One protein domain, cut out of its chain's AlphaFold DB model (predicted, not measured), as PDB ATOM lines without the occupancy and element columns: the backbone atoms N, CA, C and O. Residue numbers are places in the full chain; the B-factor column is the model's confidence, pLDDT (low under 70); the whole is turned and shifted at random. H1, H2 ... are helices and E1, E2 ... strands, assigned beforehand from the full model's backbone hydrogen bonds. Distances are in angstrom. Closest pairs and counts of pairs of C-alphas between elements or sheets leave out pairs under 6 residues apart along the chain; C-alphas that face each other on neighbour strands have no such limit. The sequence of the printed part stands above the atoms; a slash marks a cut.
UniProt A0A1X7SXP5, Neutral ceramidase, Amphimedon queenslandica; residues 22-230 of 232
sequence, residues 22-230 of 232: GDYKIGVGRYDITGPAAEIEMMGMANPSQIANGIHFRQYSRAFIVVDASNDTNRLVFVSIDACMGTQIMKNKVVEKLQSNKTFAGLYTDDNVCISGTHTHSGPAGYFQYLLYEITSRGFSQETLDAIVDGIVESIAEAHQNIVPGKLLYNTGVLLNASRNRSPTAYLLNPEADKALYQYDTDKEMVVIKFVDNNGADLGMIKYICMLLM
ATOM      1  N   GLY A  22     242.998 183.889 322.021       58.38
ATOM      2  CA  GLY A  22     243.254 182.535 321.589       58.38
ATOM      3  C   GLY A  22     243.553 182.640 320.112       58.38
ATOM      4  O   GLY A  22     242.651 182.900 319.317       58.38
ATOM      5  N   ASP A  23     244.819 182.502 319.745       84.56
ATOM      6  CA  ASP A  23     245.125 182.130 318.379       84.56
ATOM      7  C   ASP A  23     244.507 180.741 318.183       84.56
ATOM      8  O   ASP A  23     244.793 179.803 318.933       84.56
ATOM      9  N   TYR A  24     243.587 180.624 317.233       94.94
ATOM     10  CA  TYR A  24     242.944 179.360 316.902       94.94
ATOM     11  C   TYR A  24     243.404 178.913 315.525       94.94
ATOM     12  O   TYR A  24     243.811 179.717 314.682       94.94
ATOM     13  N   LYS A  25     243.294 177.616 315.266       97.00
ATOM     14  CA  LYS A  25     243.252 177.104 313.900       97.00
ATOM     15  C   LYS A  25     241.828 176.658 313.618       97.00
ATOM     16  O   LYS A  25     241.202 175.992 314.442       97.00
ATOM     17  N   ILE A  26     241.305 177.070 312.475       97.81
ATOM     18  CA  ILE A  26     239.908 176.910 312.109       97.81
ATOM     19  C   ILE A  26     239.831 176.115 310.819       97.81
ATOM     20  O   ILE A  26     240.488 176.462 309.843       97.81
ATOM     21  N   GLY A  27     238.999 175.081 310.819       98.12
ATOM     22  CA  GLY A  27     238.644 174.316 309.632       98.12
ATOM     23  C   GLY A  27     237.150 174.412 309.349       98.12
ATOM     24  O   GLY A  27     236.341 174.331 310.274       98.12
ATOM     25  N   VAL A  28     236.773 174.564 308.080       98.62
ATOM     26  CA  VAL A  28     235.371 174.545 307.634       98.62
ATOM     27  C   VAL A  28     235.205 173.578 306.466       98.62
ATOM     28  O   VAL A  28     236.064 173.506 305.587       98.62
ATOM     29  N   GLY A  29     234.108 172.827 306.465       98.69
ATOM     30  CA  GLY A  29     233.815 171.829 305.437       98.69
ATOM     31  C   GLY A  29     232.317 171.638 305.253       98.69
ATOM     32  O   GLY A  29     231.531 171.873 306.179       98.69
ATOM     33  N   ARG A  30     231.903 171.250 304.046       98.75
ATOM     34  CA  ARG A  30     230.496 171.048 303.712       98.75
ATOM     35  C   ARG A  30     230.325 169.920 302.708       98.75
ATOM     36  O   ARG A  30     230.707 170.051 301.552       98.75
ATOM     37  N   TYR A  31     229.540 168.923 303.092       98.88
ATOM     38  CA  TYR A  31     229.281 167.762 302.248       98.88
ATOM     39  C   TYR A  31     227.788 167.423 302.155       98.88
ATOM     40  O   TYR A  31     227.004 167.812 303.024       98.88
ATOM     41  N   ASP A  32     227.382 166.753 301.073       98.81
ATOM     42  CA  ASP A  32     225.995 166.320 300.834       98.81
ATOM     43  C   ASP A  32     225.613 165.171 301.785       98.81
ATOM     44  O   ASP A  32     226.368 164.217 301.943       98.81
ATOM     45  N   ILE A  33     224.441 165.260 302.410       98.75
ATOM     46  CA  ILE A  33     223.846 164.215 303.267       98.75
ATOM     47  C   ILE A  33     222.453 163.801 302.774       98.75
ATOM     48  O   ILE A  33     221.648 163.250 303.524       98.75
ATOM     49  N   THR A  34     222.113 164.137 301.530       98.56
ATOM     50  CA  THR A  34     220.798 163.847 300.961       98.56
ATOM     51  C   THR A  34     220.611 162.340 300.815       98.56
ATOM     52  O   THR A  34     221.270 161.711 299.991       98.56
ATOM     53  N   GLY A  35     219.690 161.779 301.601       97.06
ATOM     54  CA  GLY A  35     219.250 160.390 301.471       97.06
ATOM     55  C   GLY A  35     218.311 160.152 300.274       97.06
ATOM     56  O   GLY A  35     218.251 160.974 299.353       97.06
ATOM     57  N   PRO A  36     217.544 159.048 300.290       97.00
ATOM     58  CA  PRO A  36     216.616 158.691 299.221       97.00
ATOM     59  C   PRO A  36     215.607 159.806 298.924       97.00
ATOM     60  O   PRO A  36     215.071 160.451 299.825       97.00
ATOM     61  N   ALA A  37     215.351 160.037 297.637       94.75
ATOM     62  CA  ALA A  37     214.532 161.153 297.161       94.75
ATOM     63  C   ALA A  37     213.063 160.789 296.898       94.75
ATOM     64  O   ALA A  37     212.238 161.682 296.697       94.75
ATOM     65  N   ALA A  38     212.739 159.499 296.843       94.56
ATOM     66  CA  ALA A  38     211.422 158.998 296.479       94.56
ATOM     67  C   ALA A  38     211.046 157.793 297.344       94.56
ATOM     68  O   ALA A  38     211.928 157.082 297.819       94.56
ATOM     69  N   GLU A  39     209.739 157.584 297.525       93.31
ATOM     70  CA  GLU A  39     209.167 156.400 298.188       93.31
ATOM     71  C   GLU A  39     209.666 156.174 299.626       93.31
ATOM     72  O   GLU A  39     209.672 155.054 300.127       93.31
ATOM     73  N   ILE A  40     210.047 157.257 300.308       94.50
ATOM     74  CA  ILE A  40     210.479 157.250 301.706       94.50
ATOM     75  C   ILE A  40     209.711 158.298 302.509       94.50
ATOM     76  O   ILE A  40     209.466 159.409 302.036       94.50
ATOM     77  N   GLU A  41     209.306 157.957 303.724       95.62
ATOM     78  CA  GLU A  41     208.627 158.873 304.635       95.62
ATOM     79  C   GLU A  41     209.532 160.054 305.009       95.62
ATOM     80  O   GLU A  41     210.758 159.941 305.057       95.62
ATOM     81  N   MET A  42     208.926 161.207 305.293       96.75
ATOM     82  CA  MET A  42     209.649 162.400 305.739       96.75
ATOM     83  C   MET A  42     209.646 162.498 307.270       96.75
ATOM     84  O   MET A  42     208.631 162.264 307.928       96.75
ATOM     85  N   MET A  43     210.784 162.874 307.853       96.75
ATOM     86  CA  MET A  43     210.924 163.007 309.305       96.75
ATOM     87  C   MET A  43     210.407 164.363 309.804       96.75
ATOM     88  O   MET A  43     210.714 165.400 309.220       96.75
ATOM     89  N   GLY A  44     209.677 164.359 310.924       94.81
ATOM     90  CA  GLY A  44     209.311 165.564 311.683       94.81
ATOM     91  C   GLY A  44     207.814 165.714 311.959       94.81
ATOM     92  O   GLY A  44     207.424 165.892 313.112       94.81
ATOM     93  N   MET A  45     206.965 165.578 310.936       94.44
ATOM     94  CA  MET A  45     205.514 165.818 311.074       94.44
ATOM     95  C   MET A  45     204.731 164.618 311.617       94.44
ATOM     96  O   MET A  45     203.542 164.754 311.899       94.44
ATOM     97  N   ALA A  46     205.369 163.446 311.730       92.50
ATOM     98  CA  ALA A  46     204.725 162.198 312.146       92.50
ATOM     99  C   ALA A  46     203.493 161.831 311.283       92.50
ATOM    100  O   ALA A  46     202.522 161.261 311.780       92.50
ATOM    101  N   ASN A  47     203.523 162.171 309.988       92.12
ATOM    102  CA  ASN A  47     202.433 161.929 309.044       92.12
ATOM    103  C   ASN A  47     202.795 160.784 308.076       92.12
ATOM    104  O   ASN A  47     203.583 161.013 307.159       92.12
ATOM    105  N   PRO A  48     202.171 159.594 308.185       86.50
ATOM    106  CA  PRO A  48     202.460 158.451 307.309       86.50
ATOM    107  C   PRO A  48     202.132 158.665 305.823       86.50
ATOM    108  O   PRO A  48     202.489 157.835 304.992       86.50
ATOM    109  N   SER A  49     201.395 159.726 305.481       93.00
ATOM    110  CA  SER A  49     201.091 160.090 304.088       93.00
ATOM    111  C   SER A  49     202.106 161.079 303.504       93.00
ATOM    112  O   SER A  49     202.022 161.415 302.326       93.00
ATOM    113  N   GLN A  50     203.048 161.572 304.313       95.19
ATOM    114  CA  GLN A  50     204.095 162.483 303.868       95.19
ATOM    115  C   GLN A  50     205.292 161.678 303.349       95.19
ATOM    116  O   GLN A  50     206.216 161.353 304.091       95.19
ATOM    117  N   ILE A  51     205.242 161.351 302.060       95.75
ATOM    118  CA  ILE A  51     206.244 160.543 301.361       95.75
ATOM    119  C   ILE A  51     207.010 161.446 300.388       95.75
ATOM    120  O   ILE A  51     206.405 162.226 299.644       95.75
ATOM    121  N   ALA A  52     208.338 161.356 300.399       95.06
ATOM    122  CA  ALA A  52     209.209 162.072 299.479       95.06
ATOM    123  C   ALA A  52     208.936 161.637 298.028       95.06
ATOM    124  O   ALA A  52     208.739 160.457 297.745       95.06
ATOM    125  N   ASN A  53     208.910 162.605 297.109       96.19
ATOM    126  CA  ASN A  53     208.638 162.404 295.678       96.19
ATOM    127  C   ASN A  53     209.562 163.267 294.795       96.19
ATOM    128  O   ASN A  53     209.202 163.670 293.690       96.19
ATOM    129  N   GLY A  54     210.740 163.618 295.304       96.44
ATOM    130  CA  GLY A  54     211.702 164.473 294.627       96.44
ATOM    131  C   GLY A  54     212.529 165.318 295.589       96.44
ATOM    132  O   GLY A  54     212.416 165.218 296.809       96.44
ATOM    133  N   ILE A  55     213.363 166.180 295.011       98.00
ATOM    134  CA  ILE A  55     214.267 167.073 295.738       98.00
ATOM    135  C   ILE A  55     213.953 168.508 295.328       98.00
ATOM    136  O   ILE A  55     214.027 168.842 294.148       98.00
ATOM    137  N   HIS A  56     213.655 169.367 296.306       97.69
ATOM    138  CA  HIS A  56     213.657 170.815 296.086       97.69
ATOM    139  C   HIS A  56     215.074 171.383 296.260       97.69
ATOM    140  O   HIS A  56     215.616 171.988 295.341       97.69
ATOM    141  N   PHE A  57     215.705 171.106 297.405       97.88
ATOM    142  CA  PHE A  57     217.114 171.398 297.676       97.88
ATOM    143  C   PHE A  57     217.791 170.181 298.304       97.88
ATOM    144  O   PHE A  57     217.148 169.401 299.005       97.88
ATOM    145  N   ARG A  58     219.096 170.041 298.061       98.50
ATOM    146  CA  ARG A  58     219.948 169.066 298.752       98.50
ATOM    147  C   ARG A  58     220.081 169.423 300.236       98.50
ATOM    148  O   ARG A  58     219.983 170.593 300.608       98.50
ATOM    149  N   GLN A  59     220.340 168.413 301.052       98.75
ATOM    150  CA  GLN A  59     220.641 168.530 302.476       98.75
ATOM    151  C   GLN A  59     222.156 168.451 302.668       98.75
ATOM    152  O   GLN A  59     222.801 167.599 302.065       98.75
ATOM    153  N   TYR A  60     222.731 169.314 303.504       98.88
ATOM    154  CA  TYR A  60     224.173 169.343 303.739       98.88
ATOM    155  C   TYR A  60     224.534 169.160 305.211       98.88
ATOM    156  O   TYR A  60     223.852 169.659 306.107       98.88
ATOM    157  N   SER A  61     225.668 168.506 305.440       98.88
ATOM    158  CA  SER A  61     226.436 168.610 306.676       98.88
ATOM    159  C   SER A  61     227.426 169.762 306.557       98.88
ATOM    160  O   SER A  61     228.096 169.893 305.533       98.88
ATOM    161  N   ARG A  62     227.519 170.609 307.585       98.88
ATOM    162  CA  ARG A  62     228.468 171.727 307.680       98.88
ATOM    163  C   ARG A  62     229.272 171.584 308.964       98.88
ATOM    164  O   ARG A  62     228.710 171.745 310.047       98.88
ATOM    165  N   ALA A  63     230.560 171.288 308.837       98.88
ATOM    166  CA  ALA A  63     231.465 171.083 309.959       98.88
ATOM    167  C   ALA A  63     232.344 172.315 310.198       98.88
ATOM    168  O   ALA A  63     232.862 172.922 309.260       98.88
ATOM    169  N   PHE A  64     232.526 172.648 311.472       98.75
ATOM    170  CA  PHE A  64     233.348 173.745 311.966       98.75
ATOM    171  C   PHE A  64     234.295 173.182 313.021       98.75
ATOM    172  O   PHE A  64     233.856 172.754 314.090       98.75
ATOM    173  N   ILE A  65     235.586 173.154 312.711       98.62
ATOM    174  CA  ILE A  65     236.638 172.680 313.604       98.62
ATOM    175  C   ILE A  65     237.336 173.888 314.202       98.62
ATOM    176  O   ILE A  65     237.753 174.787 313.475       98.62
ATOM    177  N   VAL A  66     237.498 173.876 315.519       98.00
ATOM    178  CA  VAL A  66     238.309 174.848 316.249       98.00
ATOM    179  C   VAL A  66     239.382 174.082 316.997       98.00
ATOM    180  O   VAL A  66     239.076 173.154 317.746       98.00
ATOM    181  N   VAL A  67     240.632 174.464 316.775       97.50
ATOM    182  CA  VAL A  67     241.811 173.894 317.421       97.50
ATOM    183  C   VAL A  67     242.525 175.004 318.174       97.50
ATOM    184  O   VAL A  67     242.714 176.100 317.642       97.50
ATOM    185  N   ASP A  68     242.927 174.718 319.403       94.56
ATOM    186  CA  ASP A  68     243.830 175.574 320.168       94.56
ATOM    187  C   ASP A  68     245.188 175.655 319.451       94.56
ATOM    188  O   ASP A  68     245.827 174.626 319.221       94.56
ATOM    189  N   ALA A  69     245.660 176.853 319.084       91.06
ATOM    190  CA  ALA A  69     246.933 176.967 318.369       91.06
ATOM    191  C   ALA A  69     248.145 176.515 319.201       91.06
ATOM    192  O   ALA A  69     249.182 176.192 318.619       91.06
ATOM    193  N   SER A  70     248.027 176.483 320.534       90.94
ATOM    194  CA  SER A  70     249.087 176.036 321.443       90.94
ATOM    195  C   SER A  70     249.088 174.523 321.684       90.94
ATOM    196  O   SER A  70     250.110 173.965 322.087       90.94
ATOM    197  N   ASN A  71     247.968 173.846 321.417       90.38
ATOM    198  CA  ASN A  71     247.829 172.409 321.594       90.38
ATOM    199  C   ASN A  71     246.893 171.815 320.535       90.38
ATOM    200  O   ASN A  71     245.677 171.770 320.715       90.38
ATOM    201  N   ASP A  72     247.478 171.226 319.492       86.62
ATOM    202  CA  ASP A  72     246.718 170.629 318.393       86.62
ATOM    203  C   ASP A  72     245.815 169.458 318.823       86.62
ATOM    204  O   ASP A  72     244.907 169.082 318.081       86.62
ATOM    205  N   THR A  73     246.017 168.872 320.005       88.06
ATOM    206  CA  THR A  73     245.126 167.824 320.536       88.06
ATOM    207  C   THR A  73     243.863 168.391 321.192       88.06
ATOM    208  O   THR A  73     242.853 167.697 321.260       88.06
ATOM    209  N   ASN A  74     243.879 169.662 321.609       94.00
ATOM    210  CA  ASN A  74     242.710 170.355 322.136       94.00
ATOM    211  C   ASN A  74     241.899 170.945 320.977       94.00
ATOM    212  O   ASN A  74     242.196 172.020 320.449       94.00
ATOM    213  N   ARG A  75     240.886 170.195 320.549       95.69
ATOM    214  CA  ARG A  75     240.033 170.548 319.416       95.69
ATOM    215  C   ARG A  75     238.585 170.185 319.681       95.69
ATOM    216  O   ARG A  75     238.313 169.204 320.365       95.69
ATOM    217  N   LEU A  76     237.686 170.938 319.065       97.69
ATOM    218  CA  LEU A  76     236.250 170.687 319.005       97.69
ATOM    219  C   LEU A  76     235.829 170.673 317.537       97.69
ATOM    220  O   LEU A  76     236.319 171.479 316.744       97.69
ATOM    221  N   VAL A  77     234.882 169.808 317.186       98.50
ATOM    222  CA  VAL A  77     234.133 169.922 315.937       98.50
ATOM    223  C   VAL A  77     232.646 170.075 316.224       98.50
ATOM    224  O   VAL A  77     232.034 169.251 316.901       98.50
ATOM    225  N   PHE A  78     232.061 171.145 315.697       98.69
ATOM    226  CA  PHE A  78     230.621 171.344 315.661       98.69
ATOM    227  C   PHE A  78     230.115 171.093 314.245       98.69
ATOM    228  O   PHE A  78     230.638 171.656 313.284       98.69
ATOM    229  N   VAL A  79     229.079 170.274 314.116       98.81
ATOM    230  CA  VAL A  79     228.464 169.922 312.840       98.81
ATOM    231  C   VAL A  79     226.998 170.324 312.863       98.81
ATOM    232  O   VAL A  79     226.229 169.844 313.694       98.81
ATOM    233  N   SER A  80     226.599 171.179 311.925       98.69
ATOM    234  CA  SER A  80     225.194 171.476 311.654       98.69
ATOM    235  C   SER A  80     224.741 170.700 310.424       98.69
ATOM    236  O   SER A  80     225.317 170.861 309.347       98.69
ATOM    237  N   ILE A  81     223.717 169.866 310.584       98.75
ATOM    238  CA  ILE A  81     223.161 169.049 309.505       98.75
ATOM    239  C   ILE A  81     221.767 169.529 309.113       98.75
ATOM    240  O   ILE A  81     220.925 169.823 309.967       98.75
ATOM    241  N   ASP A  82     221.496 169.557 307.812       98.62
ATOM    242  CA  ASP A  82     220.160 169.786 307.259       98.62
ATOM    243  C   ASP A  82     219.281 168.531 307.439       98.62
ATOM    244  O   ASP A  82     218.885 167.895 306.473       98.62
ATOM    245  N   ALA A  83     218.993 168.168 308.691       97.88
ATOM    246  CA  ALA A  83     218.130 167.052 309.078       97.88
ATOM    247  C   ALA A  83     217.241 167.431 310.275       97.88
ATOM    248  O   ALA A  83     217.450 168.457 310.934       97.88
ATOM    249  N   CYS A  84     216.245 166.596 310.582       96.69
ATOM    250  CA  CYS A  84     215.280 166.899 311.639       96.69
ATOM    251  C   CYS A  84     215.912 166.870 313.044       96.69
ATOM    252  O   CYS A  84     215.677 167.750 313.868       96.69
ATOM    253  N   MET A  85     216.761 165.886 313.330       95.12
ATOM    254  CA  MET A  85     217.470 165.769 314.606       95.12
ATOM    255  C   MET A  85     218.801 165.051 314.383       95.12
ATOM    256  O   MET A  85     218.898 164.209 313.491       95.12
ATOM    257  N   GLY A  86     219.792 165.326 315.232       95.12
ATOM    258  CA  GLY A  86     220.894 164.387 315.446       95.12
ATOM    259  C   GLY A  86     220.395 163.188 316.259       95.12
ATOM    260  O   GLY A  86     219.572 163.354 317.161       95.12
ATOM    261  N   THR A  87     220.861 161.979 315.941       96.38
ATOM    262  CA  THR A  87     220.446 160.749 316.639       96.38
ATOM    263  C   THR A  87     221.636 160.066 317.297       96.38
ATOM    264  O   THR A  87     222.781 160.246 316.885       96.38
ATOM    265  N   GLN A  88     221.373 159.255 318.324       96.81
ATOM    266  CA  GLN A  88     222.433 158.524 319.018       96.81
ATOM    267  C   GLN A  88     223.161 157.547 318.083       96.81
ATOM    268  O   GLN A  88     224.387 157.544 318.050       96.81
ATOM    269  N   ILE A  89     222.426 156.764 317.279       97.56
ATOM    270  CA  ILE A  89     223.037 155.830 316.319       97.56
ATOM    271  C   ILE A  89     223.928 156.554 315.309       97.56
ATOM    272  O   ILE A  89     225.025 156.087 315.011       97.56
ATOM    273  N   MET A  90     223.487 157.719 314.826       97.81
ATOM    274  CA  MET A  90     224.258 158.562 313.918       97.81
ATOM    275  C   MET A  90     225.554 159.031 314.578       97.81
ATOM    276  O   MET A  90     226.627 158.820 314.023       97.81
ATOM    277  N   LYS A  91     225.469 159.619 315.777       98.12
ATOM    278  CA  LYS A  91     226.634 160.087 316.539       98.12
ATOM    279  C   LYS A  91     227.639 158.960 316.786       98.12
ATOM    280  O   LYS A  91     228.816 159.136 316.480       98.12
ATOM    281  N   ASN A  92     227.168 157.800 317.244       98.44
ATOM    282  CA  ASN A  92     228.017 156.639 317.498       98.44
ATOM    283  C   ASN A  92     228.736 156.182 316.221       98.44
ATOM    284  O   ASN A  92     229.950 156.015 316.237       98.44
ATOM    285  N   LYS A  93     228.015 156.040 315.100       98.62
ATOM    286  CA  LYS A  93     228.606 155.604 313.824       98.62
ATOM    287  C   LYS A  93     229.578 156.620 313.230       98.62
ATOM    288  O   LYS A  93     230.589 156.224 312.656       98.62
ATOM    289  N   VAL A  94     229.300 157.919 313.367       98.81
ATOM    290  CA  VAL A  94     230.231 158.977 312.945       98.81
ATOM    291  C   VAL A  94     231.529 158.875 313.741       98.81
ATOM    292  O   VAL A  94     232.601 158.815 313.143       98.81
ATOM    293  N   VAL A  95     231.451 158.807 315.074       98.69
ATOM    294  CA  VAL A  95     232.640 158.687 315.933       98.69
ATOM    295  C   VAL A  95     233.388 157.383 315.647       98.69
ATOM    296  O   VAL A  95     234.605 157.409 315.498       98.69
ATOM    297  N   GLU A  96     232.684 156.263 315.478       98.56
ATOM    298  CA  GLU A  96     233.268 154.968 315.105       98.56
ATOM    299  C   GLU A  96     234.060 155.050 313.789       98.56
ATOM    300  O   GLU A  96     235.216 154.620 313.731       98.56
ATOM    301  N   LYS A  97     233.479 155.643 312.737       98.62
ATOM    302  CA  LYS A  97     234.151 155.823 311.441       98.62
ATOM    303  C   LYS A  97     235.351 156.760 311.536       98.62
ATOM    304  O   LYS A  97     236.395 156.456 310.958       98.62
ATOM    305  N   LEU A  98     235.236 157.860 312.283       98.56
ATOM    306  CA  LEU A  98     236.357 158.770 312.527       98.56
ATOM    307  C   LEU A  98     237.489 158.046 313.266       98.56
ATOM    308  O   LEU A  98     238.630 158.094 312.826       98.56
ATOM    309  N   GLN A  99     237.189 157.303 314.331       98.25
ATOM    310  CA  GLN A  99     238.201 156.561 315.089       98.25
ATOM    311  C   GLN A  99     238.838 155.417 314.286       98.25
ATOM    312  O   GLN A  99     240.011 155.106 314.482       98.25
ATOM    313  N   SER A 100     238.100 154.820 313.348       98.12
ATOM    314  CA  SER A 100     238.610 153.769 312.458       98.12
ATOM    315  C   SER A 100     239.540 154.304 311.359       98.12
ATOM    316  O   SER A 100     240.309 153.544 310.767       98.12
ATOM    317  N   ASN A 101     239.498 155.609 311.074       97.00
ATOM    318  CA  ASN A 101     240.393 156.255 310.122       97.00
ATOM    319  C   ASN A 101     241.698 156.674 310.817       97.00
ATOM    320  O   ASN A 101     241.694 157.494 311.731       97.00
ATOM    321  N   LYS A 102     242.843 156.171 310.340       96.31
ATOM    322  CA  LYS A 102     244.170 156.453 310.926       96.31
ATOM    323  C   LYS A 102     244.516 157.943 311.011       96.31
ATOM    324  O   LYS A 102     245.269 158.321 311.899       96.31
ATOM    325  N   THR A 103     243.985 158.775 310.114       94.81
ATOM    326  CA  THR A 103     244.194 160.233 310.128       94.81
ATOM    327  C   THR A 103     243.476 160.907 311.300       94.81
ATOM    328  O   THR A 103     243.910 161.947 311.784       94.81
ATOM    329  N   PHE A 104     242.367 160.325 311.753       96.19
ATOM    330  CA  PHE A 104     241.434 160.920 312.710       96.19
ATOM    331  C   PHE A 104     241.420 160.204 314.066       96.19
ATOM    332  O   PHE A 104     240.919 160.760 315.047       96.19
ATOM    333  N   ALA A 105     241.977 158.992 314.132       95.38
ATOM    334  CA  ALA A 105     242.082 158.181 315.336       95.38
ATOM    335  C   ALA A 105     242.680 158.982 316.504       95.38
ATOM    336  O   ALA A 105     243.724 159.620 316.378       95.38
ATOM    337  N   GLY A 106     241.986 158.971 317.644       94.25
ATOM    338  CA  GLY A 106     242.353 159.734 318.842       94.25
ATOM    339  C   GLY A 106     242.075 161.243 318.796       94.25
ATOM    340  O   GLY A 106     242.167 161.885 319.836       94.25
ATOM    341  N   LEU A 107     241.699 161.822 317.646       96.44
ATOM    342  CA  LEU A 107     241.451 163.268 317.511       96.44
ATOM    343  C   LEU A 107     239.981 163.659 317.703       96.44
ATOM    344  O   LEU A 107     239.708 164.729 318.245       96.44
ATOM    345  N   TYR A 108     239.045 162.824 317.241       97.62
ATOM    346  CA  TYR A 108     237.604 163.115 317.264       97.62
ATOM    347  C   TYR A 108     236.834 162.038 318.023       97.62
ATOM    348  O   TYR A 108     236.546 160.970 317.482       97.62
ATOM    349  N   THR A 109     236.527 162.303 319.284       97.25
ATOM    350  CA  THR A 109     235.886 161.374 320.217       97.25
ATOM    351  C   THR A 109     234.441 161.784 320.499       97.25
ATOM    352  O   THR A 109     233.917 162.764 319.956       97.25
ATOM    353  N   ASP A 110     233.763 161.031 321.364       96.88
ATOM    354  CA  ASP A 110     232.442 161.421 321.842       96.88
ATOM    355  C   ASP A 110     232.437 162.806 322.501       96.88
ATOM    356  O   ASP A 110     231.514 163.579 322.236       96.88
ATOM    357  N   ASP A 111     233.500 163.143 323.236       97.12
ATOM    358  CA  ASP A 111     233.615 164.358 324.050       97.12
ATOM    359  C   ASP A 111     233.714 165.650 323.234       97.12
ATOM    360  O   ASP A 111     233.295 166.710 323.697       97.12
ATOM    361  N   ASN A 112     234.279 165.587 322.024       98.00
ATOM    362  CA  ASN A 112     234.610 166.783 321.249       98.00
ATOM    363  C   ASN A 112     233.965 166.850 319.858       98.00
ATOM    364  O   ASN A 112     234.263 167.764 319.085       98.00
ATOM    365  N   VAL A 113     233.058 165.924 319.542       98.50
ATOM    366  CA  VAL A 113     232.234 165.964 318.328       98.50
ATOM    367  C   VAL A 113     230.800 166.342 318.711       98.50
ATOM    368  O   VAL A 113     230.104 165.584 319.379       98.50
ATOM    369  N   CYS A 114     230.303 167.484 318.259       98.31
ATOM    370  CA  CYS A 114     228.911 167.887 318.449       98.31
ATOM    371  C   CYS A 114     228.175 167.844 317.107       98.31
ATOM    372  O   CYS A 114     228.650 168.420 316.133       98.31
ATOM    373  N   ILE A 115     227.020 167.176 317.050       98.62
ATOM    374  CA  ILE A 115     226.182 167.086 315.847       98.62
ATOM    375  C   ILE A 115     224.804 167.646 316.186       98.62
ATOM    376  O   ILE A 115     224.148 167.171 317.113       98.62
ATOM    377  N   SER A 116     224.362 168.644 315.426       98.12
ATOM    378  CA  SER A 116     223.099 169.346 315.630       98.12
ATOM    379  C   SER A 116     222.283 169.386 314.342       98.12
ATOM    380  O   SER A 116     222.767 169.826 313.298       98.12
ATOM    381  N   GLY A 117     221.032 168.932 314.411       97.69
ATOM    382  CA  GLY A 117     220.081 169.054 313.309       97.69
ATOM    383  C   GLY A 117     219.452 170.442 313.275       97.69
ATOM    384  O   GLY A 117     219.072 170.978 314.314       97.69
ATOM    385  N   THR A 118     219.282 171.009 312.084       98.00
ATOM    386  CA  THR A 118     218.548 172.275 311.884       98.00
ATOM    387  C   THR A 118     217.059 172.172 312.203       98.00
ATOM    388  O   THR A 118     216.371 173.190 312.269       98.00
ATOM    389  N   HIS A 119     216.556 170.952 312.403       97.38
ATOM    390  CA  HIS A 119     215.149 170.672 312.635       97.38
ATOM    391  C   HIS A 119     214.256 170.956 311.426       97.38
ATOM    392  O   HIS A 119     213.098 171.345 311.565       97.38
ATOM    393  N   THR A 120     214.775 170.709 310.219       97.44
ATOM    394  CA  THR A 120     213.935 170.622 309.018       97.44
ATOM    395  C   THR A 120     212.982 169.429 309.114       97.44
ATOM    396  O   THR A 120     213.366 168.337 309.526       97.44
ATOM    397  N   HIS A 121     211.721 169.632 308.731       97.00
ATOM    398  CA  HIS A 121     210.690 168.583 308.673       97.00
ATOM    399  C   HIS A 121     210.532 168.036 307.246       97.00
ATOM    400  O   HIS A 121     209.450 167.616 306.830       97.00
ATOM    401  N   SER A 122     211.584 168.165 306.432       97.12
ATOM    402  CA  SER A 122     211.545 167.834 305.006       97.12
ATOM    403  C   SER A 122     212.717 166.992 304.507       97.12
ATOM    404  O   SER A 122     213.033 167.027 303.321       97.12
ATOM    405  N   GLY A 123     213.333 166.230 305.410       96.88
ATOM    406  CA  GLY A 123     214.321 165.202 305.082       96.88
ATOM    407  C   GLY A 123     213.736 163.786 305.145       96.88
ATOM    408  O   GLY A 123     212.699 163.597 305.790       96.88
ATOM    409  N   PRO A 124     214.386 162.795 304.506       96.94
ATOM    410  CA  PRO A 124     213.994 161.391 304.590       96.94
ATOM    411  C   PRO A 124     214.096 160.865 306.029       96.94
ATOM    412  O   PRO A 124     214.951 161.293 306.804       96.94
ATOM    413  N   ALA A 125     213.199 159.954 306.391       96.62
ATOM    414  CA  ALA A 125     213.091 159.331 307.704       96.62
ATOM    415  C   ALA A 125     213.943 158.051 307.833       96.62
ATOM    416  O   ALA A 125     214.815 157.776 307.016       96.62
ATOM    417  N   GLY A 126     213.726 157.266 308.894       95.69
ATOM    418  CA  GLY A 126     214.314 155.926 309.011       95.69
ATOM    419  C   GLY A 126     215.762 155.861 309.512       95.69
ATOM    420  O   GLY A 126     216.406 154.834 309.348       95.69
ATOM    421  N   TYR A 127     216.283 156.913 310.150       96.62
ATOM    422  CA  TYR A 127     217.659 156.966 310.683       96.62
ATOM    423  C   TYR A 127     217.732 156.965 312.231       96.62
ATOM    424  O   TYR A 127     218.699 157.437 312.842       96.62
ATOM    425  N   PHE A 128     216.694 156.439 312.890       95.12
ATOM    426  CA  PHE A 128     216.590 156.316 314.350       95.12
ATOM    427  C   PHE A 128     216.645 154.850 314.773       95.12
ATOM    428  O   PHE A 128     216.116 154.003 314.077       95.12
ATOM    429  N   GLN A 129     217.224 154.570 315.944       93.50
ATOM    430  CA  GLN A 129     217.305 153.212 316.513       93.50
ATOM    431  C   GLN A 129     216.153 152.856 317.471       93.50
ATOM    432  O   GLN A 129     216.113 151.758 318.016       93.50
ATOM    433  N   TYR A 130     215.285 153.820 317.790       93.06
ATOM    434  CA  TYR A 130     214.222 153.641 318.778       93.06
ATOM    435  C   TYR A 130     212.870 153.521 318.085       93.06
ATOM    436  O   TYR A 130     212.483 154.415 317.330       93.06
ATOM    437  N   LEU A 131     212.120 152.478 318.456       91.31
ATOM    438  CA  LEU A 131     210.816 152.127 317.887       91.31
ATOM    439  C   LEU A 131     209.849 153.316 317.774       91.31
ATOM    440  O   LEU A 131     209.141 153.437 316.779       91.31
ATOM    441  N   LEU A 132     209.838 154.216 318.764       92.12
ATOM    442  CA  LEU A 132     208.969 155.399 318.764       92.12
ATOM    443  C   LEU A 132     209.079 156.216 317.464       92.12
ATOM    444  O   LEU A 132     208.066 156.668 316.936       92.12
ATOM    445  N   TYR A 133     210.296 156.385 316.943       90.44
ATOM    446  CA  TYR A 133     210.550 157.157 315.726       90.44
ATOM    447  C   TYR A 133     210.400 156.310 314.453       90.44
ATOM    448  O   TYR A 133     210.126 156.849 313.382       90.44
ATOM    449  N   GLU A 134     210.521 154.985 314.556       88.75
ATOM    450  CA  GLU A 134     210.364 154.065 313.423       88.75
ATOM    451  C   GLU A 134     208.905 153.897 312.990       88.75
ATOM    452  O   GLU A 134     208.651 153.744 311.798       88.75
ATOM    453  N   ILE A 135     207.940 153.979 313.918       87.94
ATOM    454  CA  ILE A 135     206.508 153.762 313.625       87.94
ATOM    455  C   ILE A 135     206.030 154.647 312.467       87.94
ATOM    456  O   ILE A 135     205.361 154.174 311.550       87.94
ATOM    457  N   THR A 136     206.383 155.934 312.494       87.50
ATOM    458  CA  THR A 136     205.979 156.891 311.447       87.50
ATOM    459  C   THR A 136     206.949 156.942 310.270       87.50
ATOM    460  O   THR A 136     206.576 157.445 309.217       87.50
ATOM    461  N   SER A 137     208.140 156.358 310.428       88.81
ATOM    462  CA  SER A 137     209.134 156.161 309.363       88.81
ATOM    463  C   SER A 137     208.924 154.862 308.576       88.81
ATOM    464  O   SER A 137     209.717 154.558 307.697       88.81
ATOM    465  N   ARG A 138     207.924 154.049 308.954       89.62
ATOM    466  CA  ARG A 138     207.691 152.683 308.450       89.62
ATOM    467  C   ARG A 138     208.921 151.767 308.520       89.62
ATOM    468  O   ARG A 138     209.068 150.846 307.720       89.62
ATOM    469  N   GLY A 139     209.750 151.973 309.541       92.00
ATOM    470  CA  GLY A 139     210.949 151.185 309.806       92.00
ATOM    471  C   GLY A 139     212.246 151.973 309.638       92.00
ATOM    472  O   GLY A 139     212.277 153.203 309.715       92.00
ATOM    473  N   PHE A 140     213.329 151.222 309.466       95.38
ATOM    474  CA  PHE A 140     214.695 151.724 309.408       95.38
ATOM    475  C   PHE A 140     215.238 151.674 307.974       95.38
ATOM    476  O   PHE A 140     215.132 150.652 307.295       95.38
ATOM    477  N   SER A 141     215.858 152.767 307.530       96.50
ATOM    478  CA  SER A 141     216.498 152.911 306.224       96.50
ATOM    479  C   SER A 141     218.006 153.039 306.415       96.50
ATOM    480  O   SER A 141     218.523 154.104 306.763       96.50
ATOM    481  N   GLN A 142     218.723 151.945 306.154       96.94
ATOM    482  CA  GLN A 142     220.185 151.933 306.205       96.94
ATOM    483  C   GLN A 142     220.783 152.928 305.199       96.94
ATOM    484  O   GLN A 142     221.716 153.640 305.545       96.94
ATOM    485  N   GLU A 143     220.186 153.052 304.010       97.56
ATOM    486  CA  GLU A 143     220.602 154.013 302.981       97.56
ATOM    487  C   GLU A 143     220.528 155.462 303.478       97.56
ATOM    488  O   GLU A 143     221.463 156.236 303.281       97.56
ATOM    489  N   THR A 144     219.452 155.826 304.186       97.81
ATOM    490  CA  THR A 144     219.325 157.171 304.764       97.81
ATOM    491  C   THR A 144     220.367 157.411 305.848       97.81
ATOM    492  O   THR A 144     220.992 158.470 305.879       97.81
ATOM    493  N   LEU A 145     220.571 156.436 306.740       98.38
ATOM    494  CA  LEU A 145     221.563 156.575 307.800       98.38
ATOM    495  C   LEU A 145     222.983 156.678 307.236       98.38
ATOM    496  O   LEU A 145     223.736 157.536 307.690       98.38
ATOM    497  N   ASP A 146     223.339 155.839 306.264       98.56
ATOM    498  CA  ASP A 146     224.668 155.831 305.652       98.56
ATOM    499  C   ASP A 146     224.939 157.136 304.909       98.56
ATOM    500  O   ASP A 146     225.977 157.746 305.146       98.56
ATOM    501  N   ALA A 147     223.982 157.639 304.120       98.56
ATOM    502  CA  ALA A 147     224.115 158.932 303.447       98.56
ATOM    503  C   ALA A 147     224.405 160.074 304.439       98.56
ATOM    504  O   ALA A 147     225.273 160.915 304.194       98.56
ATOM    505  N   ILE A 148     223.717 160.089 305.587       98.75
ATOM    506  CA  ILE A 148     223.936 161.107 306.618       98.75
ATOM    507  C   ILE A 148     225.284 160.911 307.318       98.75
ATOM    508  O   ILE A 148     226.044 161.867 307.462       98.75
ATOM    509  N   VAL A 149     225.587 159.695 307.771       98.81
ATOM    510  CA  VAL A 149     226.818 159.391 308.515       98.81
ATOM    511  C   VAL A 149     228.049 159.649 307.652       98.81
ATOM    512  O   VAL A 149     228.970 160.326 308.107       98.81
ATOM    513  N   ASP A 150     228.057 159.158 306.415       98.81
ATOM    514  CA  ASP A 150     229.185 159.314 305.501       98.81
ATOM    515  C   ASP A 150     229.378 160.781 305.132       98.81
ATOM    516  O   ASP A 150     230.491 161.292 305.236       98.81
ATOM    517  N   GLY A 151     228.301 161.511 304.826       98.88
ATOM    518  CA  GLY A 151     228.422 162.936 304.534       98.88
ATOM    519  C   GLY A 151     228.852 163.778 305.742       98.88
ATOM    520  O   GLY A 151     229.587 164.755 305.583       98.88
ATOM    521  N   ILE A 152     228.490 163.396 306.972       98.94
ATOM    522  CA  ILE A 152     229.050 164.035 308.173       98.94
ATOM    523  C   ILE A 152     230.558 163.785 308.253       98.94
ATOM    524  O   ILE A 152     231.313 164.746 308.414       98.94
ATOM    525  N   VAL A 153     231.005 162.534 308.112       98.88
ATOM    526  CA  VAL A 153     232.433 162.178 308.151       98.88
ATOM    527  C   VAL A 153     233.217 162.942 307.083       98.88
ATOM    528  O   VAL A 153     234.246 163.533 307.408       98.88
ATOM    529  N   GLU A 154     232.705 163.023 305.855       98.88
ATOM    530  CA  GLU A 154     233.348 163.768 304.766       98.88
ATOM    531  C   GLU A 154     233.380 165.278 305.026       98.88
ATOM    532  O   GLU A 154     234.408 165.914 304.814       98.88
ATOM    533  N   SER A 155     232.315 165.870 305.580       98.94
ATOM    534  CA  SER A 155     232.345 167.296 305.944       98.94
ATOM    535  C   SER A 155     233.390 167.602 307.026       98.94
ATOM    536  O   SER A 155     234.036 168.649 306.981       98.94
ATOM    537  N   ILE A 156     233.599 166.681 307.978       98.88
ATOM    538  CA  ILE A 156     234.650 166.787 308.998       98.88
ATOM    539  C   ILE A 156     236.029 166.597 308.356       98.88
ATOM    540  O   ILE A 156     236.958 167.326 308.700       98.88
ATOM    541  N   ALA A 157     236.170 165.658 307.419       98.75
ATOM    542  CA  ALA A 157     237.413 165.429 306.690       98.75
ATOM    543  C   ALA A 157     237.819 166.654 305.855       98.75
ATOM    544  O   ALA A 157     238.971 167.080 305.921       98.75
ATOM    545  N   GLU A 158     236.872 167.261 305.139       98.75
ATOM    546  CA  GLU A 158     237.076 168.506 304.397       98.75
ATOM    547  C   GLU A 158     237.460 169.649 305.346       98.75
ATOM    548  O   GLU A 158     238.464 170.328 305.127       98.75
ATOM    549  N   ALA A 159     236.734 169.813 306.458       98.75
ATOM    550  CA  ALA A 159     237.075 170.811 307.469       98.75
ATOM    551  C   ALA A 159     238.488 170.601 308.029       98.75
ATOM    552  O   ALA A 159     239.217 171.570 308.211       98.75
ATOM    553  N   HIS A 160     238.892 169.352 308.274       98.38
ATOM    554  CA  HIS A 160     240.213 169.010 308.793       98.38
ATOM    555  C   HIS A 160     241.331 169.376 307.811       98.38
ATOM    556  O   HIS A 160     242.367 169.893 308.222       98.38
ATOM    557  N   GLN A 161     241.126 169.123 306.518       98.12
ATOM    558  CA  GLN A 161     242.095 169.465 305.470       98.12
ATOM    559  C   GLN A 161     242.232 170.981 305.279       98.12
ATOM    560  O   GLN A 161     243.304 171.459 304.917       98.12
ATOM    561  N   ASN A 162     241.174 171.733 305.587       97.38
ATOM    562  CA  ASN A 162     241.111 173.184 305.439       97.38
ATOM    563  C   ASN A 162     241.485 173.956 306.717       97.38
ATOM    564  O   ASN A 162     241.141 175.132 306.839       97.38
ATOM    565  N   ILE A 163     242.149 173.323 307.691       97.31
ATOM    566  CA  ILE A 163     242.542 173.997 308.933       97.31
ATOM    567  C   ILE A 163     243.593 175.078 308.647       97.31
ATOM    568  O   ILE A 163     244.709 174.785 308.216       97.31
ATOM    569  N   VAL A 164     243.262 176.327 308.974       96.94
ATOM    570  CA  VAL A 164     244.149 177.492 308.845       96.94
ATOM    571  C   VAL A 164     244.155 178.337 310.123       96.94
ATOM    572  O   VAL A 164     243.155 178.357 310.840       96.94
ATOM    573  N   PRO A 165     245.246 179.053 310.448       96.69
ATOM    574  CA  PRO A 165     245.252 180.013 311.551       96.69
ATOM    575  C   PRO A 165     244.188 181.103 311.368       96.69
ATOM    576  O   PRO A 165     244.076 181.693 310.289       96.69
ATOM    577  N   GLY A 166     243.429 181.391 312.421       95.25
ATOM    578  CA  GLY A 166     242.319 182.329 312.352       95.25
ATOM    579  C   GLY A 166     241.731 182.711 313.706       95.25
ATOM    580  O   GLY A 166     242.246 182.365 314.770       95.25
ATOM    581  N   LYS A 167     240.626 183.457 313.651       94.88
ATOM    582  CA  LYS A 167     239.937 184.031 314.810       94.88
ATOM    583  C   LYS A 167     238.439 183.765 314.751       94.88
ATOM    584  O   LYS A 167     237.835 183.700 313.678       94.88
ATOM    585  N   LEU A 168     237.841 183.663 315.933       94.75
ATOM    586  CA  LEU A 168     236.398 183.616 316.110       94.75
ATOM    587  C   LEU A 168     235.910 185.006 316.513       94.75
ATOM    588  O   LEU A 168     236.424 185.608 317.453       94.75
ATOM    589  N   LEU A 169     234.908 185.507 315.805       95.44
ATOM    590  CA  LEU A 169     234.215 186.746 316.127       95.44
ATOM    591  C   LEU A 169     232.818 186.397 316.633       95.44
ATOM    592  O   LEU A 169     232.118 185.588 316.027       95.44
ATOM    593  N   TYR A 170     232.413 187.026 317.727       96.06
ATOM    594  CA  TYR A 170     231.119 186.815 318.361       96.06
ATOM    595  C   TYR A 170     230.273 188.076 318.242       96.06
ATOM    596  O   TYR A 170     230.772 189.181 318.462       96.06
ATOM    597  N   ASN A 171     228.994 187.920 317.913       97.12
ATOM    598  CA  ASN A 171     228.038 189.015 317.971       97.12
ATOM    599  C   ASN A 171     226.638 188.505 318.320       97.12
ATOM    600  O   ASN A 171     226.305 187.354 318.027       97.12
ATOM    601  N   THR A 172     225.807 189.377 318.881       97.44
ATOM    602  CA  THR A 172     224.385 189.107 319.102       97.44
ATOM    603  C   THR A 172     223.508 190.197 318.501       97.44
ATOM    604  O   THR A 172     223.956 191.307 318.211       97.44
ATOM    605  N   GLY A 173     222.241 189.872 318.264       96.00
ATOM    606  CA  GLY A 173     221.254 190.832 317.789       96.00
ATOM    607  C   GLY A 173     219.832 190.361 318.041       96.00
ATOM    608  O   GLY A 173     219.570 189.166 318.131       96.00
ATOM    609  N   VAL A 174     218.896 191.304 318.137       96.12
ATOM    610  CA  VAL A 174     217.473 190.996 318.329       96.12
ATOM    611  C   VAL A 174     216.812 190.770 316.968       96.12
ATOM    612  O   VAL A 174     216.753 191.691 316.154       96.12
ATOM    613  N   LEU A 175     216.275 189.570 316.724       95.56
ATOM    614  CA  LEU A 175     215.482 189.260 315.534       95.56
ATOM    615  C   LEU A 175     213.988 189.194 315.860       95.56
ATOM    616  O   LEU A 175     213.479 188.225 316.422       95.56
ATOM    617  N   LEU A 176     213.263 190.224 315.437       94.88
ATOM    618  CA  LEU A 176     211.808 190.280 315.538       94.88
ATOM    619  C   LEU A 176     211.143 189.653 314.306       94.88
ATOM    620  O   LEU A 176     211.742 189.542 313.241       94.88
ATOM    621  N   ASN A 177     209.875 189.264 314.452       93.44
ATOM    622  CA  ASN A 177     209.004 188.791 313.364       93.44
ATOM    623  C   ASN A 177     209.446 187.507 312.628       93.44
ATOM    624  O   ASN A 177     208.860 187.168 311.607       93.44
ATOM    625  N   ALA A 178     210.424 186.765 313.156       92.75
ATOM    626  CA  ALA A 178     210.863 185.478 312.603       92.75
ATOM    627  C   ALA A 178     210.323 184.249 313.360       92.75
ATOM    628  O   ALA A 178     210.419 183.128 312.870       92.75
ATOM    629  N   SER A 179     209.778 184.445 314.564       92.94
ATOM    630  CA  SER A 179     209.354 183.370 315.466       92.94
ATOM    631  C   SER A 179     208.103 183.743 316.255       92.94
ATOM    632  O   SER A 179     207.860 184.923 316.538       92.94
ATOM    633  N   ARG A 180     207.328 182.726 316.653       92.62
ATOM    634  CA  ARG A 180     206.179 182.852 317.566       92.62
ATOM    635  C   ARG A 180     206.131 181.691 318.556       92.62
ATOM    636  O   ARG A 180     206.556 180.583 318.222       92.62
ATOM    637  N   ASN A 181     205.582 181.929 319.745       93.44
ATOM    638  CA  ASN A 181     205.336 180.868 320.714       93.44
ATOM    639  C   ASN A 181     204.140 180.029 320.240       93.44
ATOM    640  O   ASN A 181     203.075 180.571 319.944       93.44
ATOM    641  N   ARG A 182     204.313 178.708 320.135       92.88
ATOM    642  CA  ARG A 182     203.222 177.797 319.739       92.88
ATOM    643  C   ARG A 182     202.383 177.291 320.918       92.88
ATOM    644  O   ARG A 182     201.356 176.665 320.686       92.88
ATOM    645  N   SER A 183     202.807 177.583 322.148       94.19
ATOM    646  CA  SER A 183     202.180 177.163 323.406       94.19
ATOM    647  C   SER A 183     202.165 178.307 324.441       94.19
ATOM    648  O   SER A 183     202.689 178.143 325.545       94.19
ATOM    649  N   PRO A 184     201.570 179.474 324.130       92.75
ATOM    650  CA  PRO A 184     201.603 180.639 325.021       92.75
ATOM    651  C   PRO A 184     200.929 180.376 326.375       92.75
ATOM    652  O   PRO A 184     201.377 180.887 327.395       92.75
ATOM    653  N   THR A 185     199.892 179.533 326.416       94.69
ATOM    654  CA  THR A 185     199.215 179.157 327.666       94.69
ATOM    655  C   THR A 185     200.133 178.414 328.630       94.69
ATOM    656  O   THR A 185     200.032 178.639 329.829       94.69
ATOM    657  N   ALA A 186     201.041 177.574 328.124       94.31
ATOM    658  CA  ALA A 186     202.029 176.886 328.950       94.31
ATOM    659  C   ALA A 186     203.059 177.874 329.508       94.31
ATOM    660  O   ALA A 186     203.306 177.868 330.705       94.31
ATOM    661  N   TYR A 187     203.571 178.783 328.670       93.19
ATOM    662  CA  TYR A 187     204.508 179.824 329.107       93.19
ATOM    663  C   TYR A 187     203.928 180.712 330.219       93.19
ATOM    664  O   TYR A 187     204.640 181.110 331.137       93.19
ATOM    665  N   LEU A 188     202.625 181.005 330.179       94.44
ATOM    666  CA  LEU A 188     201.969 181.803 331.219       94.44
ATOM    667  C   LEU A 188     201.957 181.127 332.597       94.44
ATOM    668  O   LEU A 188     201.820 181.845 333.590       94.44
ATOM    669  N   LEU A 189     202.128 179.802 332.665       96.44
ATOM    670  CA  LEU A 189     202.224 179.051 333.921       96.44
ATOM    671  C   LEU A 189     203.606 179.161 334.582       96.44
ATOM    672  O   LEU A 189     203.748 178.752 335.734       96.44
ATOM    673  N   ASN A 190     204.604 179.728 333.896       95.81
ATOM    674  CA  ASN A 190     205.920 179.965 334.482       95.81
ATOM    675  C   ASN A 190     205.816 180.994 335.626       95.81
ATOM    676  O   ASN A 190     205.000 181.924 335.536       95.81
ATOM    677  N   PRO A 191     206.648 180.881 336.680       97.06
ATOM    678  CA  PRO A 191     206.688 181.859 337.763       97.06
ATOM    679  C   PRO A 191     206.850 183.294 337.245       97.06
ATOM    680  O   PRO A 191     207.633 183.554 336.332       97.06
ATOM    681  N   GLU A 192     206.143 184.253 337.852       96.62
ATOM    682  CA  GLU A 192     206.213 185.664 337.432       96.62
ATOM    683  C   GLU A 192     207.640 186.225 337.483       96.62
ATOM    684  O   GLU A 192     208.031 186.985 336.601       96.62
ATOM    685  N   ALA A 193     208.436 185.803 338.471       96.94
ATOM    686  CA  ALA A 193     209.839 186.194 338.583       96.94
ATOM    687  C   ALA A 193     210.663 185.772 337.354       96.94
ATOM    688  O   ALA A 193     211.486 186.557 336.890       96.94
ATOM    689  N   ASP A 194     210.401 184.590 336.787       94.44
ATOM    690  CA  ASP A 194     211.111 184.088 335.606       94.44
ATOM    691  C   ASP A 194     210.631 184.782 334.333       94.44
ATOM    692  O   ASP A 194     211.436 185.137 333.474       94.44
ATOM    693  N   LYS A 195     209.317 185.015 334.205       94.31
ATOM    694  CA  LYS A 195     208.755 185.748 333.061       94.31
ATOM    695  C   LYS A 195     209.273 187.183 333.009       94.31
ATOM    696  O   LYS A 195     209.614 187.652 331.928       94.31
ATOM    697  N   ALA A 196     209.418 187.839 334.162       96.06
ATOM    698  CA  ALA A 196     209.934 189.203 334.272       96.06
ATOM    699  C   ALA A 196     211.391 189.366 333.788       96.06
ATOM    700  O   ALA A 196     211.802 190.489 333.501       96.06
ATOM    701  N   LEU A 197     212.162 188.276 333.654       95.12
ATOM    702  CA  LEU A 197     213.520 188.307 333.089       95.12
ATOM    703  C   LEU A 197     213.540 188.508 331.567       95.12
ATOM    704  O   LEU A 197     214.596 188.795 331.005       95.12
ATOM    705  N   TYR A 198     212.406 188.337 330.882       93.06
ATOM    706  CA  TYR A 198     212.343 188.341 329.424       93.06
ATOM    707  C   TYR A 198     211.319 189.349 328.912       93.06
ATOM    708  O   TYR A 198     210.190 189.420 329.383       93.06
ATOM    709  N   GLN A 199     211.695 190.086 327.867       94.50
ATOM    710  CA  GLN A 199     210.780 191.005 327.186       94.50
ATOM    711  C   GLN A 199     209.710 190.272 326.354       94.50
ATOM    712  O   GLN A 199     208.625 190.808 326.135       94.50
ATOM    713  N   TYR A 200     210.017 189.065 325.868       93.44
ATOM    714  CA  TYR A 200     209.168 188.300 324.953       93.44
ATOM    715  C   TYR A 200     208.975 186.858 325.442       93.44
ATOM    716  O   TYR A 200     209.835 186.282 326.113       93.44
ATOM    717  N   ASP A 201     207.875 186.238 325.015       92.19
ATOM    718  CA  ASP A 201     207.544 184.823 325.259       92.19
ATOM    719  C   ASP A 201     208.297 183.840 324.339       92.19
ATOM    720  O   ASP A 201     208.072 182.628 324.358       92.19
ATOM    721  N   THR A 202     209.182 184.378 323.508       92.94
ATOM    722  CA  THR A 202     210.046 183.685 322.561       92.94
ATOM    723  C   THR A 202     211.428 184.298 322.641       92.94
ATOM    724  O   THR A 202     211.558 185.510 322.802       92.94
ATOM    725  N   ASP A 203     212.458 183.474 322.503       93.31
ATOM    726  CA  ASP A 203     213.815 183.986 322.416       93.31
ATOM    727  C   ASP A 203     213.989 184.754 321.099       93.31
ATOM    728  O   ASP A 203     213.688 184.238 320.016       93.31
ATOM    729  N   LYS A 204     214.386 186.020 321.222       94.25
ATOM    730  CA  LYS A 204     214.623 186.928 320.098       94.25
ATOM    731  C   LYS A 204     216.107 187.175 319.875       94.25
ATOM    732  O   LYS A 204     216.438 187.841 318.898       94.25
ATOM    733  N   GLU A 205     216.988 186.683 320.741       95.00
ATOM    734  CA  GLU A 205     218.420 186.830 320.531       95.00
ATOM    735  C   GLU A 205     218.887 185.854 319.443       95.00
ATOM    736  O   GLU A 205     218.647 184.647 319.487       95.00
ATOM    737  N   MET A 206     219.539 186.398 318.422       96.50
ATOM    738  CA  MET A 206     220.353 185.640 317.489       96.50
ATOM    739  C   MET A 206     221.807 185.791 317.904       96.50
ATOM    740  O   MET A 206     222.299 186.912 318.028       96.50
ATOM    741  N   VAL A 207     222.505 184.667 318.021       97.12
ATOM    742  CA  VAL A 207     223.948 184.622 318.253       97.12
ATOM    743  C   VAL A 207     224.650 184.251 316.951       97.12
ATOM    744  O   VAL A 207     224.277 183.281 316.288       97.12
ATOM    745  N   VAL A 208     225.682 185.007 316.587       97.56
ATOM    746  CA  VAL A 208     226.528 184.759 315.418       97.56
ATOM    747  C   VAL A 208     227.950 184.489 315.887       97.56
ATOM    748  O   VAL A 208     228.559 185.326 316.551       97.56
ATOM    749  N   ILE A 209     228.495 183.345 315.481       97.44
ATOM    750  CA  ILE A 209     229.920 183.033 315.597       97.44
ATOM    751  C   ILE A 209     230.482 183.033 314.181       97.44
ATOM    752  O   ILE A 209     230.145 182.162 313.380       97.44
ATOM    753  N   LYS A 210     231.296 184.031 313.852       97.62
ATOM    754  CA  LYS A 210     231.946 184.177 312.549       97.62
ATOM    755  C   LYS A 210     233.392 183.701 312.638       97.62
ATOM    756  O   LYS A 210     234.097 184.011 313.590       97.62
ATOM    757  N   PHE A 211     233.823 182.975 311.621       97.31
ATOM    758  CA  PHE A 211     235.156 182.411 311.495       97.31
ATOM    759  C   PHE A 211     235.904 183.162 310.398       97.31
ATOM    760  O   PHE A 211     235.403 183.266 309.273       97.31
ATOM    761  N   VAL A 212     237.081 183.688 310.726       96.81
ATOM    762  CA  VAL A 212     237.944 184.424 309.792       96.81
ATOM    763  C   VAL A 212     239.369 183.899 309.876       96.81
ATOM    764  O   VAL A 212     239.803 183.477 310.947       96.81
ATOM    765  N   ASP A 213     240.102 183.927 308.768       95.06
ATOM    766  CA  ASP A 213     241.536 183.637 308.790       95.06
ATOM    767  C   ASP A 213     242.340 184.825 309.360       95.06
ATOM    768  O   ASP A 213     241.811 185.911 309.623       95.06
ATOM    769  N   ASN A 214     243.647 184.639 309.552       92.81
ATOM    770  CA  ASN A 214     244.524 185.705 310.050       92.81
ATOM    771  C   ASN A 214     244.715 186.887 309.081       92.81
ATOM    772  O   ASN A 214     245.171 187.945 309.516       92.81
ATOM    773  N   ASN A 215     244.348 186.739 307.806       92.62
ATOM    774  CA  ASN A 215     244.342 187.824 306.823       92.62
ATOM    775  C   ASN A 215     243.012 188.601 306.825       92.62
ATOM    776  O   ASN A 215     242.887 189.605 306.125       92.62
ATOM    777  N   GLY A 216     242.025 188.157 307.612       89.88
ATOM    778  CA  GLY A 216     240.685 188.734 307.679       89.88
ATOM    779  C   GLY A 216     239.724 188.223 306.602       89.88
ATOM    780  O   GLY A 216     238.649 188.801 306.449       89.88
ATOM    781  N   ALA A 217     240.080 187.171 305.860       95.44
ATOM    782  CA  ALA A 217     239.190 186.529 304.903       95.44
ATOM    783  C   ALA A 217     238.127 185.684 305.621       95.44
ATOM    784  O   ALA A 217     238.393 185.019 306.625       95.44
ATOM    785  N   ASP A 218     236.908 185.700 305.085       97.12
ATOM    786  CA  ASP A 218     235.772 184.988 305.660       97.12
ATOM    787  C   ASP A 218     235.860 183.482 305.375       97.12
ATOM    788  O   ASP A 218     235.903 183.070 304.217       97.12
ATOM    789  N   LEU A 219     235.823 182.662 306.431       97.50
ATOM    790  CA  LEU A 219     235.794 181.198 306.325       97.50
ATOM    791  C   LEU A 219     234.365 180.655 306.441       97.50
ATOM    792  O   LEU A 219     233.958 179.764 305.701       97.50
ATOM    793  N   GLY A 220     233.573 181.196 307.369       96.75
ATOM    794  CA  GLY A 220     232.204 180.739 307.599       96.75
ATOM    795  C   GLY A 220     231.550 181.385 308.815       96.75
ATOM    796  O   GLY A 220     232.131 182.245 309.474       96.75
ATOM    797  N   MET A 221     230.318 180.976 309.124       97.56
ATOM    798  CA  MET A 221     229.625 181.411 310.338       97.56
ATOM    799  C   MET A 221     228.584 180.394 310.805       97.56
ATOM    800  O   MET A 221     227.919 179.758 309.986       97.56
ATOM    801  N   ILE A 222     228.396 180.315 312.120       97.69
ATOM    802  CA  ILE A 222     227.270 179.637 312.761       97.69
ATOM    803  C   ILE A 222     226.307 180.707 313.270       97.69
ATOM    804  O   ILE A 222     226.727 181.706 313.854       97.69
ATOM    805  N   LYS A 223     225.010 180.488 313.045       96.31
ATOM    806  CA  LYS A 223     223.935 181.358 313.525       96.31
ATOM    807  C   LYS A 223     222.988 180.539 314.386       96.31
ATOM    808  O   LYS A 223     222.305 179.661 313.865       96.31
ATOM    809  N   TYR A 224     222.944 180.834 315.677       95.12
ATOM    810  CA  TYR A 224     221.966 180.260 316.592       95.12
ATOM    811  C   TYR A 224     220.782 181.203 316.708       95.12
ATOM    812  O   TYR A 224     220.939 182.376 317.038       95.12
ATOM    813  N   ILE A 225     219.596 180.682 316.412       92.25
ATOM    814  CA  ILE A 225     218.337 181.390 316.591       92.25
ATOM    815  C   ILE A 225     217.235 180.400 316.948       92.25
ATOM    816  O   ILE A 225     217.142 179.320 316.361       92.25
ATOM    817  N   CYS A 226     216.355 180.790 317.868       87.62
ATOM    818  CA  CYS A 226     215.136 180.042 318.123       87.62
ATOM    819  C   CYS A 226     213.984 180.521 317.225       87.62
ATOM    820  O   CYS A 226     213.481 181.636 317.364       87.62
ATOM    821  N   MET A 227     213.529 179.660 316.310       80.38
ATOM    822  CA  MET A 227     212.390 179.968 315.428       80.38
ATOM    823  C   MET A 227     211.043 179.466 315.967       80.38
ATOM    824  O   MET A 227     209.996 180.044 315.669       80.38
ATOM    825  N   LEU A 228     211.056 178.414 316.790       65.50
ATOM    826  CA  LEU A 228     209.861 177.801 317.359       65.50
ATOM    827  C   LEU A 228     210.167 177.343 318.788       65.50
ATOM    828  O   LEU A 228     210.920 176.395 318.985       65.50
ATOM    829  N   LEU A 229     209.587 178.018 319.782       55.66
ATOM    830  CA  LEU A 229     209.833 177.732 321.197       55.66
ATOM    831  C   LEU A 229     208.601 177.074 321.828       55.66
ATOM    832  O   LEU A 229     207.474 177.541 321.653       55.66
ATOM    833  N   MET A 230     208.835 175.993 322.572       49.88
ATOM    834  CA  MET A 230     207.994 175.593 323.703       49.88
ATOM    835  C   MET A 230     208.761 176.024 324.948       49.88
ATOM    836  O   MET A 230     209.643 175.302 325.404       49.88
TER     837      MET A 230
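Overview. This is residues 22 to 230 of the 232 residues of the protein "Neutral ceramidase" of Amphimedon queenslandica (UniProt A0A1X7SXP5). One strongly twisted sheet of seven strands, curled like part of a barrel, folds back on itself as a V: the leaf E6 E5 E4 E1 faces the smaller leaf E8 E9, with E7 as the hinge. The long helix H3 packs on E1 and E4, on the side away from E8 and E9, and H1 packs on H3; a small hairpin, E2 and E3, has H2 packed on E2, and residues 189 to 194 stick out. The 209 printed residues hold five named helices and nine strands, in the order E1 E2 E3 E4 E5 H1 E6 H2 H3 E7 H4 H5 E8 E9; the class is mixed, helices and strands. The large sheet, E6 E5 E4 E1 E7 E8 E9, is mixed. The whole is compact, with a radius of gyration of the C-alphas of 19.2 A and spans of 50 by 46 by 30 A.

Along the chain. E1, residues 24 to 32, begins at C-alpha 24 (242.944, 179.360, 316.902) and is 26.7 A long. E2 is residues 38 to 43, E3 51 to 53, E4 60 to 68 with 26.4 A, and E5 71 to 81 with 27.7 A, bending by 55 degrees at residue 74. H1 is residues 88 to 100, E6 113 to 117, H2 131 to 137, and H3 142 to 161 with 28.1 A. E7, residues 164 to 174, spans 31.4 A; H4 is 184 to 187, H5 192 to 195, E8 205 to 213 with 26.1 A, and E9 218 to 224, ending at C-alpha 224 (221.966, 180.260, 316.592).

Arrangement. E1 and E4 are antiparallel, with N 27 and O 65 at 2.9 A. The hairpin E4 and E5 has N 64 and O 78 at 2.8 A. E5, H1 and E6 form a strand-helix-strand unit, two parallel neighbour strands with a helix between, its crossover right-handed; N 114 and O 77 are 2.8 A apart. E7 is staggered: residues 164 to 166 pair with E1, N 26 and O 164 at 2.8 A, and 166 to 174 with E8, N 169 and O 210 at 2.8 A. E8 and E9 are a hairpin, N 209 and O 222 at 2.9 A. Across the fold, the closest C-alphas of E1 and E9, Val 28 and Leu 219, are 6.8 A apart. H3 is on the sheet, over E4 and E1, at a height of 7.4 A. H1 only grazes the sheet; it touches H3, Val 94 and Val 149 being their closest C-alphas at 5.6 A, at a steep tilt of 49 degrees. E2 and E3 are a hairpin, N 39 and O 52 at 3.1 A; the closest C-alphas of E2 and H2, Glu 41 and Ser 137, are 5.5 A apart. H2, H4 and H5 are not on the large sheet. Every O i to N i+4 pair is within hydrogen-bond range in H1 and H3; H2 has 1 of 3, with 2 of 4 O i to N i+3 pairs, and H4 and H5 are too short for an i+4 pair.

Size, cuts and confidence. The C-alphas farthest apart, of Lys 102 and Glu 192, are 54.7 A from each other. The printed part has no cut; the links H1 to E6 and E6 to H2 are long. The mean pLDDT of the printed part is 95.1, and residue 22 and residues 228 to 230 are under 70.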